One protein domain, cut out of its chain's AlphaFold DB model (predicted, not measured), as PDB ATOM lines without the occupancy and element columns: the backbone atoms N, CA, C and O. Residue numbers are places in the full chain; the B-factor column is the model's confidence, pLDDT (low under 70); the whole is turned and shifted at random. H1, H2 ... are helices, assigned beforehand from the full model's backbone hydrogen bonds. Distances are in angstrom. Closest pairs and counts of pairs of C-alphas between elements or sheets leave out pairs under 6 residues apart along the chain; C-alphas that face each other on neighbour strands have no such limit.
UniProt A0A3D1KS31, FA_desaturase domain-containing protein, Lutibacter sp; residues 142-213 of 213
ATOM      1  N   HIS A 142      -7.811  48.868  -9.789       95.88
ATOM      2  CA  HIS A 142      -8.014  47.463 -10.154       95.88
ATOM      3  C   HIS A 142      -7.244  47.042 -11.418       95.88
ATOM      4  O   HIS A 142      -6.970  45.851 -11.602       95.88
ATOM      5  N   PHE A 143      -6.880  48.008 -12.270       95.75
ATOM      6  CA  PHE A 143      -6.108  47.786 -13.482       95.75
ATOM      7  C   PHE A 143      -4.806  47.061 -13.166       95.75
ATOM      8  O   PHE A 143      -4.443  46.156 -13.896       95.75
ATOM      9  N   LEU A 144      -4.120  47.370 -12.064       94.56
ATOM     10  CA  LEU A 144      -2.788  46.824 -11.814       94.56
ATOM     11  C   LEU A 144      -2.774  45.292 -11.573       94.56
ATOM     12  O   LEU A 144      -2.046  44.590 -12.283       94.56
ATOM     13  N   PRO A 145      -3.567  44.720 -10.637       95.06
ATOM     14  CA  PRO A 145      -3.675  43.264 -10.494       95.06
ATOM     15  C   PRO A 145      -4.148  42.573 -11.777       95.06
ATOM     16  O   PRO A 145      -3.586  41.548 -12.176       95.06
ATOM     17  N   TYR A 146      -5.165  43.143 -12.427       97.69
ATOM     18  CA  TYR A 146      -5.753  42.583 -13.637       97.69
ATOM     19  C   TYR A 146      -4.794  42.620 -14.823       97.69
ATOM     20  O   TYR A 146      -4.602  41.613 -15.493       97.69
ATOM     21  N   HIS A 147      -4.179  43.760 -15.094       96.94
ATOM     22  CA  HIS A 147      -3.348  43.961 -16.265       96.94
ATOM     23  C   HIS A 147      -2.114  43.056 -16.198       96.94
ATOM     24  O   HIS A 147      -1.856  42.288 -17.125       96.94
ATOM     25  N   ASN A 148      -1.424  43.048 -15.052       94.94
ATOM     26  CA  ASN A 148      -0.166  42.321 -14.882       94.94
ATOM     27  C   ASN A 148      -0.345  40.798 -14.854       94.94
ATOM     28  O   ASN A 148       0.496  40.077 -15.380       94.94
ATOM     29  N   SER A 149      -1.412  40.292 -14.223       94.88
ATOM     30  CA  SER A 149      -1.599  38.839 -14.021       94.88
ATOM     31  C   SER A 149      -2.772  38.236 -14.801       94.88
ATOM     32  O   SER A 149      -2.921  37.016 -14.828       94.88
ATOM     33  N   GLY A 150      -3.613  39.065 -15.415       96.38
ATOM     34  CA  GLY A 150      -4.797  38.666 -16.176       96.38
ATOM     35  C   GLY A 150      -4.650  38.984 -17.658       96.38
ATOM     36  O   GLY A 150      -4.587  38.057 -18.463       96.38
ATOM     37  N   HIS A 151      -4.563  40.269 -18.011       97.25
ATOM     38  CA  HIS A 151      -4.494  40.716 -19.405       97.25
ATOM     39  C   HIS A 151      -3.266  40.149 -20.117       97.25
ATOM     40  O   HIS A 151      -3.435  39.409 -21.074       97.25
ATOM     41  N   HIS A 152      -2.045  40.371 -19.616       96.62
ATOM     42  CA  HIS A 152      -0.831  39.826 -20.257       96.62
ATOM     43  C   HIS A 152      -0.855  38.304 -20.419       96.62
ATOM     44  O   HIS A 152      -0.275  37.769 -21.359       96.62
ATOM     45  N   HIS A 153      -1.548  37.597 -19.525       95.56
ATOM     46  CA  HIS A 153      -1.688  36.146 -19.605       95.56
ATOM     47  C   HIS A 153      -2.721  35.693 -20.650       95.56
ATOM     48  O   HIS A 153      -2.551  34.640 -21.260       95.56
ATOM     49  N   ASN A 154      -3.800  36.458 -20.843       96.44
ATOM     50  CA  ASN A 154      -4.956  36.062 -21.654       96.44
ATOM     51  C   ASN A 154      -5.167  36.926 -22.910       96.44
ATOM     52  O   ASN A 154      -6.152  36.702 -23.619       96.44
ATOM     53  N   VAL A 155      -4.308  37.913 -23.176       96.62
ATOM     54  CA  VAL A 155      -4.444  38.866 -24.286       96.62
ATOM     55  C   VAL A 155      -4.625  38.133 -25.614       96.62
ATOM     56  O   VAL A 155      -4.024  37.087 -25.854       96.62
ATOM     57  N   ALA A 156      -5.494  38.674 -26.467       95.31
ATOM     58  CA  ALA A 156      -5.925  38.071 -27.727       95.31
ATOM     59  C   ALA A 156      -6.706  36.746 -27.579       95.31
ATOM     60  O   ALA A 156      -6.826  35.986 -28.541       95.31
ATOM     61  N   THR A 157      -7.299  36.478 -26.408       95.69
ATOM     62  CA  THR A 157      -8.191  35.325 -26.194       95.69
ATOM     63  C   THR A 157      -9.560  35.748 -25.645       95.69
ATOM     64  O   THR A 157      -9.677  36.790 -25.003       95.69
ATOM     65  N   PRO A 158     -10.615  34.920 -25.796       93.19
ATOM     66  CA  PRO A 158     -11.928  35.204 -25.205       93.19
ATOM     67  C   PRO A 158     -11.946  35.292 -23.670       93.19
ATOM     68  O   PRO A 158     -12.945  35.743 -23.110       93.19
ATOM     69  N   LYS A 159     -10.883  34.832 -22.991       95.19
ATOM     70  CA  LYS A 159     -10.751  34.888 -21.527       95.19
ATOM     71  C   LYS A 159     -10.365  36.279 -21.022       95.19
ATOM     72  O   LYS A 159     -10.561  36.544 -19.838       95.19
ATOM     73  N   ASP A 160      -9.843  37.141 -21.892       97.38
ATOM     74  CA  ASP A 160      -9.459  38.516 -21.577       97.38
ATOM     75  C   ASP A 160     -10.618  39.496 -21.857       97.38
ATOM     76  O   ASP A 160     -11.007  39.691 -23.013       97.38
ATOM     77  N   PRO A 161     -11.184  40.149 -20.825       96.50
ATOM     78  CA  PRO A 161     -12.195  41.184 -20.976       96.50
ATOM     79  C   PRO A 161     -11.733  42.338 -21.869       96.50
ATOM     80  O   PRO A 161     -12.551  42.869 -22.616       96.50
ATOM     81  N   ALA A 162     -10.441  42.674 -21.851       96.56
ATOM     82  CA  ALA A 162      -9.882  43.779 -22.628       96.56
ATOM     83  C   ALA A 162      -9.522  43.399 -24.075       96.56
ATOM     84  O   ALA A 162      -9.135  44.263 -24.860       96.56
ATOM     85  N   THR A 163      -9.701  42.138 -24.477       96.31
ATOM     86  CA  THR A 163      -9.538  41.740 -25.877       96.31
ATOM     87  C   THR A 163     -10.782  42.137 -26.672       96.31
ATOM     88  O   THR A 163     -11.898  41.671 -26.404       96.31
ATOM     89  N   ALA A 164     -10.589  43.009 -27.663       92.94
ATOM     90  CA  ALA A 164     -11.639  43.431 -28.582       92.94
ATOM     91  C   ALA A 164     -12.035  42.276 -29.511       92.94
ATOM     92  O   ALA A 164     -11.185  41.642 -30.141       92.94
ATOM     93  N   ARG A 165     -13.338  41.994 -29.607       94.12
ATOM     94  CA  ARG A 165     -13.853  40.951 -30.502       94.12
ATOM     95  C   ARG A 165     -14.112  41.546 -31.883       94.12
ATOM     96  O   ARG A 165     -14.548  42.688 -32.016       94.12
ATOM     97  N   LYS A 166     -13.875  40.763 -32.938       94.62
ATOM     98  CA  LYS A 166     -14.147  41.204 -34.312       94.62
ATOM     99  C   LYS A 166     -15.629  41.574 -34.463       94.62
ATOM    100  O   LYS A 166     -16.492  40.747 -34.188       94.62
ATOM    101  N   GLY A 167     -15.898  42.793 -34.930       95.56
ATOM    102  CA  GLY A 167     -17.257  43.305 -35.146       95.56
ATOM    103  C   GLY A 167     -17.990  43.753 -33.877       95.56
ATOM    104  O   GLY A 167     -19.178  44.052 -33.941       95.56
ATOM    105  N   GLU A 168     -17.317  43.798 -32.726       95.88
ATOM    106  CA  GLU A 168     -17.917  44.283 -31.486       95.88
ATOM    107  C   GLU A 168     -18.085  45.805 -31.495       95.88
ATOM    108  O   GLU A 168     -17.191  46.550 -31.897       95.88
ATOM    109  N   ILE A 169     -19.240  46.272 -31.021       96.94
ATOM    110  CA  ILE A 169     -19.521  47.701 -30.868       96.94
ATOM    111  C   ILE A 169     -18.672  48.251 -29.719       96.94
ATOM    112  O   ILE A 169     -18.689  47.699 -28.619       96.94
ATOM    113  N   VAL A 170     -17.999  49.382 -29.951       96.19
ATOM    114  CA  VAL A 170     -17.054  50.010 -29.006       96.19
ATOM    115  C   VAL A 170     -17.639  50.183 -27.602       96.19
ATOM    116  O   VAL A 170     -16.978  49.863 -26.621       96.19
ATOM    117  N   PHE A 171     -18.891  50.630 -27.480       95.94
ATOM    118  CA  PHE A 171     -19.513  50.834 -26.168       95.94
ATOM    119  C   PHE A 171     -19.814  49.520 -25.437       95.94
ATOM    120  O   PHE A 171     -19.619  49.439 -24.228       95.94
ATOM    121  N   LEU A 172     -20.221  48.467 -26.157       96.44
ATOM    122  CA  LEU A 172     -20.414  47.140 -25.561       96.44
ATOM    123  C   LEU A 172     -19.077  46.543 -25.112       96.44
ATOM    124  O   LEU A 172     -18.991  45.992 -24.015       96.44
ATOM    125  N   PHE A 173     -18.034  46.709 -25.933       97.25
ATOM    126  CA  PHE A 173     -16.663  46.363 -25.570       97.25
ATOM    127  C   PHE A 173     -16.232  47.090 -24.296       97.25
ATOM    128  O   PHE A 173     -15.750  46.445 -23.371       97.25
ATOM    129  N   TRP A 174     -16.439  48.406 -24.224       95.94
ATOM    130  CA  TRP A 174     -16.016  49.226 -23.092       95.94
ATOM    131  C   TRP A 174     -16.651  48.762 -21.777       95.94
ATOM    132  O   TRP A 174     -15.927  48.468 -20.827       95.94
ATOM    133  N   PHE A 175     -17.977  48.584 -21.739       96.81
ATOM    134  CA  PHE A 175     -18.660  48.075 -20.544       96.81
ATOM    135  C   PHE A 175     -18.197  46.664 -20.165       96.81
ATOM    136  O   PHE A 175     -17.914  46.395 -18.996       96.81
ATOM    137  N   ARG A 176     -18.085  45.759 -21.145       96.88
ATOM    138  CA  ARG A 176     -17.617  44.385 -20.913       96.88
ATOM    139  C   ARG A 176     -16.188  44.361 -20.377       96.88
ATOM    140  O   ARG A 176     -15.906  43.593 -19.458       96.88
ATOM    141  N   SER A 177     -15.308  45.163 -20.967       97.31
ATOM    142  CA  SER A 177     -13.907  45.272 -20.581       97.31
ATOM    143  C   SER A 177     -13.801  45.778 -19.152       97.31
ATOM    144  O   SER A 177     -13.222  45.077 -18.335       97.31
ATOM    145  N   GLN A 178     -14.433  46.913 -18.837       96.38
ATOM    146  CA  GLN A 178     -14.349  47.558 -17.525       96.38
ATOM    147  C   GLN A 178     -14.890  46.680 -16.390       96.38
ATOM    148  O   GLN A 178     -14.244  46.476 -15.363       96.38
ATOM    149  N   ILE A 179     -16.095  46.133 -16.560       97.44
ATOM    150  CA  ILE A 179     -16.717  45.303 -15.521       97.44
ATOM    151  C   ILE A 179     -15.958  43.977 -15.403       97.44
ATOM    152  O   ILE A 179     -15.679  43.501 -14.301       97.44
ATOM    153  N   GLY A 180     -15.592  43.379 -16.539       97.75
ATOM    154  CA  GLY A 180     -14.871  42.114 -16.569       97.75
ATOM    155  C   GLY A 180     -13.477  42.210 -15.950       97.75
ATOM    156  O   GLY A 180     -13.111  41.323 -15.178       97.75
ATOM    157  N   SER A 181     -12.715  43.269 -16.239       97.44
ATOM    158  CA  SER A 181     -11.384  43.494 -15.662       97.44
ATOM    159  C   SER A 181     -11.457  43.662 -14.151       97.44
ATOM    160  O   SER A 181     -10.673  43.043 -13.431       97.44
ATOM    161  N   TYR A 182     -12.443  44.415 -13.655       97.50
ATOM    162  CA  TYR A 182     -12.654  44.618 -12.224       97.50
ATOM    163  C   TYR A 182     -12.940  43.304 -11.487       97.50
ATOM    164  O   TYR A 182     -12.304  42.990 -10.477       97.50
ATOM    165  N   LEU A 183     -13.854  42.484 -12.017       97.62
ATOM    166  CA  LEU A 183     -14.172  41.174 -11.437       97.62
ATOM    167  C   LEU A 183     -12.977  40.210 -11.499       97.62
ATOM    168  O   LEU A 183     -12.723  39.468 -10.547       97.62
ATOM    169  N   GLN A 184     -12.213  40.225 -12.596       97.81
ATOM    170  CA  GLN A 184     -11.006  39.407 -12.705       97.81
ATOM    171  C   GLN A 184      -9.906  39.855 -11.744       97.81
ATOM    172  O   GLN A 184      -9.235  38.992 -11.180       97.81
ATOM    173  N   ALA A 185      -9.752  41.159 -11.496       97.75
ATOM    174  CA  ALA A 185      -8.794  41.680 -10.524       97.75
ATOM    175  C   ALA A 185      -9.040  41.089  -9.124       97.75
ATOM    176  O   ALA A 185      -8.102  40.615  -8.481       97.75
ATOM    177  N   TRP A 186     -10.305  41.025  -8.689       97.81
ATOM    178  CA  TRP A 186     -10.695  40.375  -7.432       97.81
ATOM    179  C   TRP A 186     -10.332  38.893  -7.390       97.81
ATOM    180  O   TRP A 186      -9.753  38.430  -6.406       97.81
ATOM    181  N   LYS A 187     -10.638  38.152  -8.460       97.19
ATOM    182  CA  LYS A 187     -10.321  36.722  -8.547       97.19
ATOM    183  C   LYS A 187      -8.812  36.473  -8.472       97.19
ATOM    184  O   LYS A 187      -8.362  35.669  -7.662       97.19
ATOM    185  N   ILE A 188      -8.043  37.205  -9.276       97.31
ATOM    186  CA  ILE A 188      -6.578  37.125  -9.332       97.31
ATOM    187  C   ILE A 188      -5.970  37.411  -7.961       97.31
ATOM    188  O   ILE A 188      -5.083  36.687  -7.502       97.31
ATOM    189  N   GLU A 189      -6.441  38.462  -7.295       97.31
ATOM    190  CA  GLU A 189      -5.900  38.865  -6.004       97.31
ATOM    191  C   GLU A 189      -6.234  37.854  -4.903       97.31
ATOM    192  O   GLU A 189      -5.365  37.516  -4.095       97.31
ATOM    193  N   ASN A 190      -7.447  37.295  -4.914       96.62
ATOM    194  CA  ASN A 190      -7.821  36.228  -3.994       96.62
ATOM    195  C   ASN A 190      -6.977  34.958  -4.218       96.62
ATOM    196  O   ASN A 190      -6.424  34.405  -3.265       96.62
ATOM    197  N   ASP A 191      -6.781  34.545  -5.475       96.75
ATOM    198  CA  ASP A 191      -5.916  33.411  -5.826       96.75
ATOM    199  C   ASP A 191      -4.468  33.646  -5.361       96.75
ATOM    200  O   ASP A 191      -3.802  32.738  -4.853       96.75
ATOM    201  N   ARG A 192      -3.968  34.883  -5.482       96.75
ATOM    202  CA  ARG A 192      -2.632  35.273  -5.009       96.75
ATOM    203  C   ARG A 192      -2.505  35.186  -3.486       96.75
ATOM    204  O   ARG A 192      -1.426  34.849  -2.994       96.75
ATOM    205  N   LEU A 193      -3.552  35.522  -2.734       97.25
ATOM    206  CA  LEU A 193      -3.567  35.415  -1.270       97.25
ATOM    207  C   LEU A 193      -3.629  33.957  -0.819       97.25
ATOM    208  O   LEU A 193      -2.810  33.566   0.013       97.25
ATOM    209  N   HIS A 194      -4.498  33.146  -1.432       96.88
ATOM    210  CA  HIS A 194      -4.585  31.709  -1.160       96.88
ATOM    211  C   HIS A 194      -3.248  31.001  -1.388       96.88
ATOM    212  O   HIS A 194      -2.771  30.297  -0.501       96.88
ATOM    213  N   LYS A 195      -2.576  31.263  -2.519       96.69
ATOM    214  CA  LYS A 195      -1.235  30.713  -2.806       96.69
ATOM    215  C   LYS A 195      -0.170  31.129  -1.787       96.69
ATOM    216  O   LYS A 195       0.829  30.436  -1.633       96.69
ATOM    217  N   LYS A 196      -0.362  32.258  -1.098       96.62
ATOM    218  CA  LYS A 196       0.533  32.760  -0.043       96.62
ATOM    219  C   LYS A 196       0.061  32.404   1.373       96.62
ATOM    220  O   LYS A 196       0.632  32.927   2.326       96.62
ATOM    221  N   GLY A 197      -0.985  31.585   1.519       96.88
ATOM    222  CA  GLY A 197      -1.558  31.227   2.819       96.88
ATOM    223  C   GLY A 197      -2.109  32.423   3.605       96.88
ATOM    224  O   GLY A 197      -2.117  32.396   4.833       96.88
ATOM    225  N   LYS A 198      -2.520  33.505   2.927       96.75
ATOM    226  CA  LYS A 198      -3.051  34.718   3.568       96.75
ATOM    227  C   LYS A 198      -4.576  34.755   3.501       96.75
ATOM    228  O   LYS A 198      -5.170  34.330   2.517       96.75
ATOM    229  N   SER A 199      -5.194  35.327   4.534       95.25
ATOM    230  CA  SER A 199      -6.637  35.594   4.574       95.25
ATOM    231  C   SER A 199      -7.047  36.670   3.562       95.25
ATOM    232  O   SER A 199      -6.277  37.593   3.278       95.25
ATOM    233  N   PHE A 200      -8.294  36.593   3.092       93.19
ATOM    234  CA  PHE A 200      -8.943  37.614   2.268       93.19
ATOM    235  C   PHE A 200      -8.902  39.010   2.915       93.19
ATOM    236  O   PHE A 200      -8.656  39.995   2.225       93.19
ATOM    237  N   LEU A 201      -9.061  39.099   4.242       94.25
ATOM    238  CA  LEU A 201      -9.050  40.363   4.998       94.25
ATOM    239  C   LEU A 201      -7.637  40.884   5.317       94.25
ATOM    240  O   LEU A 201      -7.466  41.815   6.100       94.25
ATOM    241  N   SER A 202      -6.596  40.274   4.751       93.00
ATOM    242  CA  SER A 202      -5.224  40.722   4.970       93.00
ATOM    243  C   SER A 202      -4.995  42.117   4.380       93.00
ATOM    244  O   SER A 202      -5.401  42.386   3.255       93.00
ATOM    245  N   PHE A 203      -4.185  42.949   5.043       91.12
ATOM    246  CA  PHE A 203      -3.611  44.170   4.446       91.12
ATOM    247  C   PHE A 203      -2.746  43.899   3.207       91.12
ATOM    248  O   PHE A 203      -2.314  44.814   2.520       91.12
ATOM    249  N   SER A 204      -2.444  42.633   2.915       91.44
ATOM    250  CA  SER A 204      -1.845  42.261   1.641       91.44
ATOM    251  C   SER A 204      -2.847  42.225   0.490       91.44
ATOM    252  O   SER A 204      -2.377  42.061  -0.624       91.44
ATOM    253  N   ASN A 205      -4.161  42.318   0.722       95.06
ATOM    254  CA  ASN A 205      -5.188  42.322  -0.317       95.06
ATOM    255  C   ASN A 205      -5.294  43.716  -0.948       95.06
ATOM    256  O   ASN A 205      -5.910  44.624  -0.390       95.06
ATOM    257  N   LYS A 206      -4.684  43.871  -2.121       93.50
ATOM    258  CA  LYS A 206      -4.689  45.110  -2.898       93.50
ATOM    259  C   LYS A 206      -6.107  45.534  -3.263       93.50
ATOM    260  O   LYS A 206      -6.455  46.681  -3.034       93.50
ATOM    261  N   MET A 207      -6.939  44.609  -3.740       95.94
ATOM    262  CA  MET A 207      -8.315  44.920  -4.139       95.94
ATOM    263  C   MET A 207      -9.169  45.398  -2.964       95.94
ATOM    264  O   MET A 207      -9.930  46.351  -3.111       95.94
ATOM    265  N   LEU A 208      -8.988  44.804  -1.780       95.06
ATOM    266  CA  LEU A 208      -9.649  45.275  -0.563       95.06
ATOM    267  C   LEU A 208      -9.222  46.702  -0.203       95.06
ATOM    268  O   LEU A 208     -10.076  47.532   0.090       95.06
ATOM    269  N   ILE A 209      -7.919  46.995  -0.254       92.62
ATOM    270  CA  ILE A 209      -7.399  48.345   0.004       92.62
ATOM    271  C   ILE A 209      -7.972  49.340  -1.004       92.62
ATOM    272  O   ILE A 209      -8.498  50.362  -0.591       92.62
ATOM    273  N   TYR A 210      -7.909  49.011  -2.292       93.38
ATOM    274  CA  TYR A 210      -8.365  49.864  -3.388       93.38
ATOM    275  C   TYR A 210      -9.868  50.154  -3.371       93.38
ATOM    276  O   TYR A 210     -10.303  51.116  -3.989       93.38
ATOM    277  N   THR A 211     -10.664  49.301  -2.724       90.19
ATOM    278  CA  THR A 211     -12.123  49.460  -2.668       90.19
ATOM    279  C   THR A 211     -12.572  50.248  -1.440       90.19
ATOM    280  O   THR A 211     -13.612  50.897  -1.474       90.19
ATOM    281  N   LEU A 212     -11.828  50.163  -0.334       84.00
ATOM    282  CA  LEU A 212     -12.218  50.755   0.950       84.00
ATOM    283  C   LEU A 212     -11.571  52.117   1.237       84.00
ATOM    284  O   LEU A 212     -11.962  52.763   2.208       84.00
ATOM    285  N   LYS A 213     -10.552  52.514   0.474       57.69
ATOM    286  CA  LYS A 213      -9.749  53.721   0.697       57.69
ATOM    287  C   LYS A 213      -9.524  54.461  -0.606       57.69
ATOM    288  O   LYS A 213      -9.549  55.706  -0.543       57.69
TER     289      LYS A 213
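What this domain is: This is residues 142 to 213 of the 213 residues of the protein "FA_desaturase domain-containing protein" of Lutibacter sp (UniProt A0A3D1KS31). One long helix, H2, runs most of the length of a flat domain; H1 crosses its middle nearly at right angles, and the short H3 packs on residues 185 to 189 of H2. At one end, residues 166 to 171 stick out. The 72 printed residues hold three named helices, H1, H2, H3 in chain order, and no named strand: all helix, only just compact and close to loose, radius of gyration of the C-alphas 13.5 A, spans 42 by 24 by 13 A.

Where its parts are: Find C-alpha 143 at (-6.108, 47.786, -13.482); there H1, residues 143 to 154, begins. H2, residues 170 to 195, runs 36.2 A. H3, residues 206 to 212, ends at (-12.218, 50.755, 0.950).

How they stand to each other: Look at Tyr 146 and Ala 185: their C-alphas, 4.4 A apart, are the closest where H1 touches residues 181 to 189 of H2, about perpendicular at 85 degrees. H3 touches residues 185 to 189 of H2, closest at the C-alphas of Trp 186 and Met 207, 6.1 A, at a steep tilt of 65 degrees, opposite ways. H1 and H3 are close but not clearly touching. Every O i to N i+4 pair is within hydrogen-bond range in H2 and H3; in H1, 6 of 8.

The domain as a whole: The C-alphas farthest apart, of Gly 167 and Gly 197, are 42.8 A apart. The printed part has no cut; the link from H1 to H2 is long, and Lys 213 alone is under 70 in pLDDT.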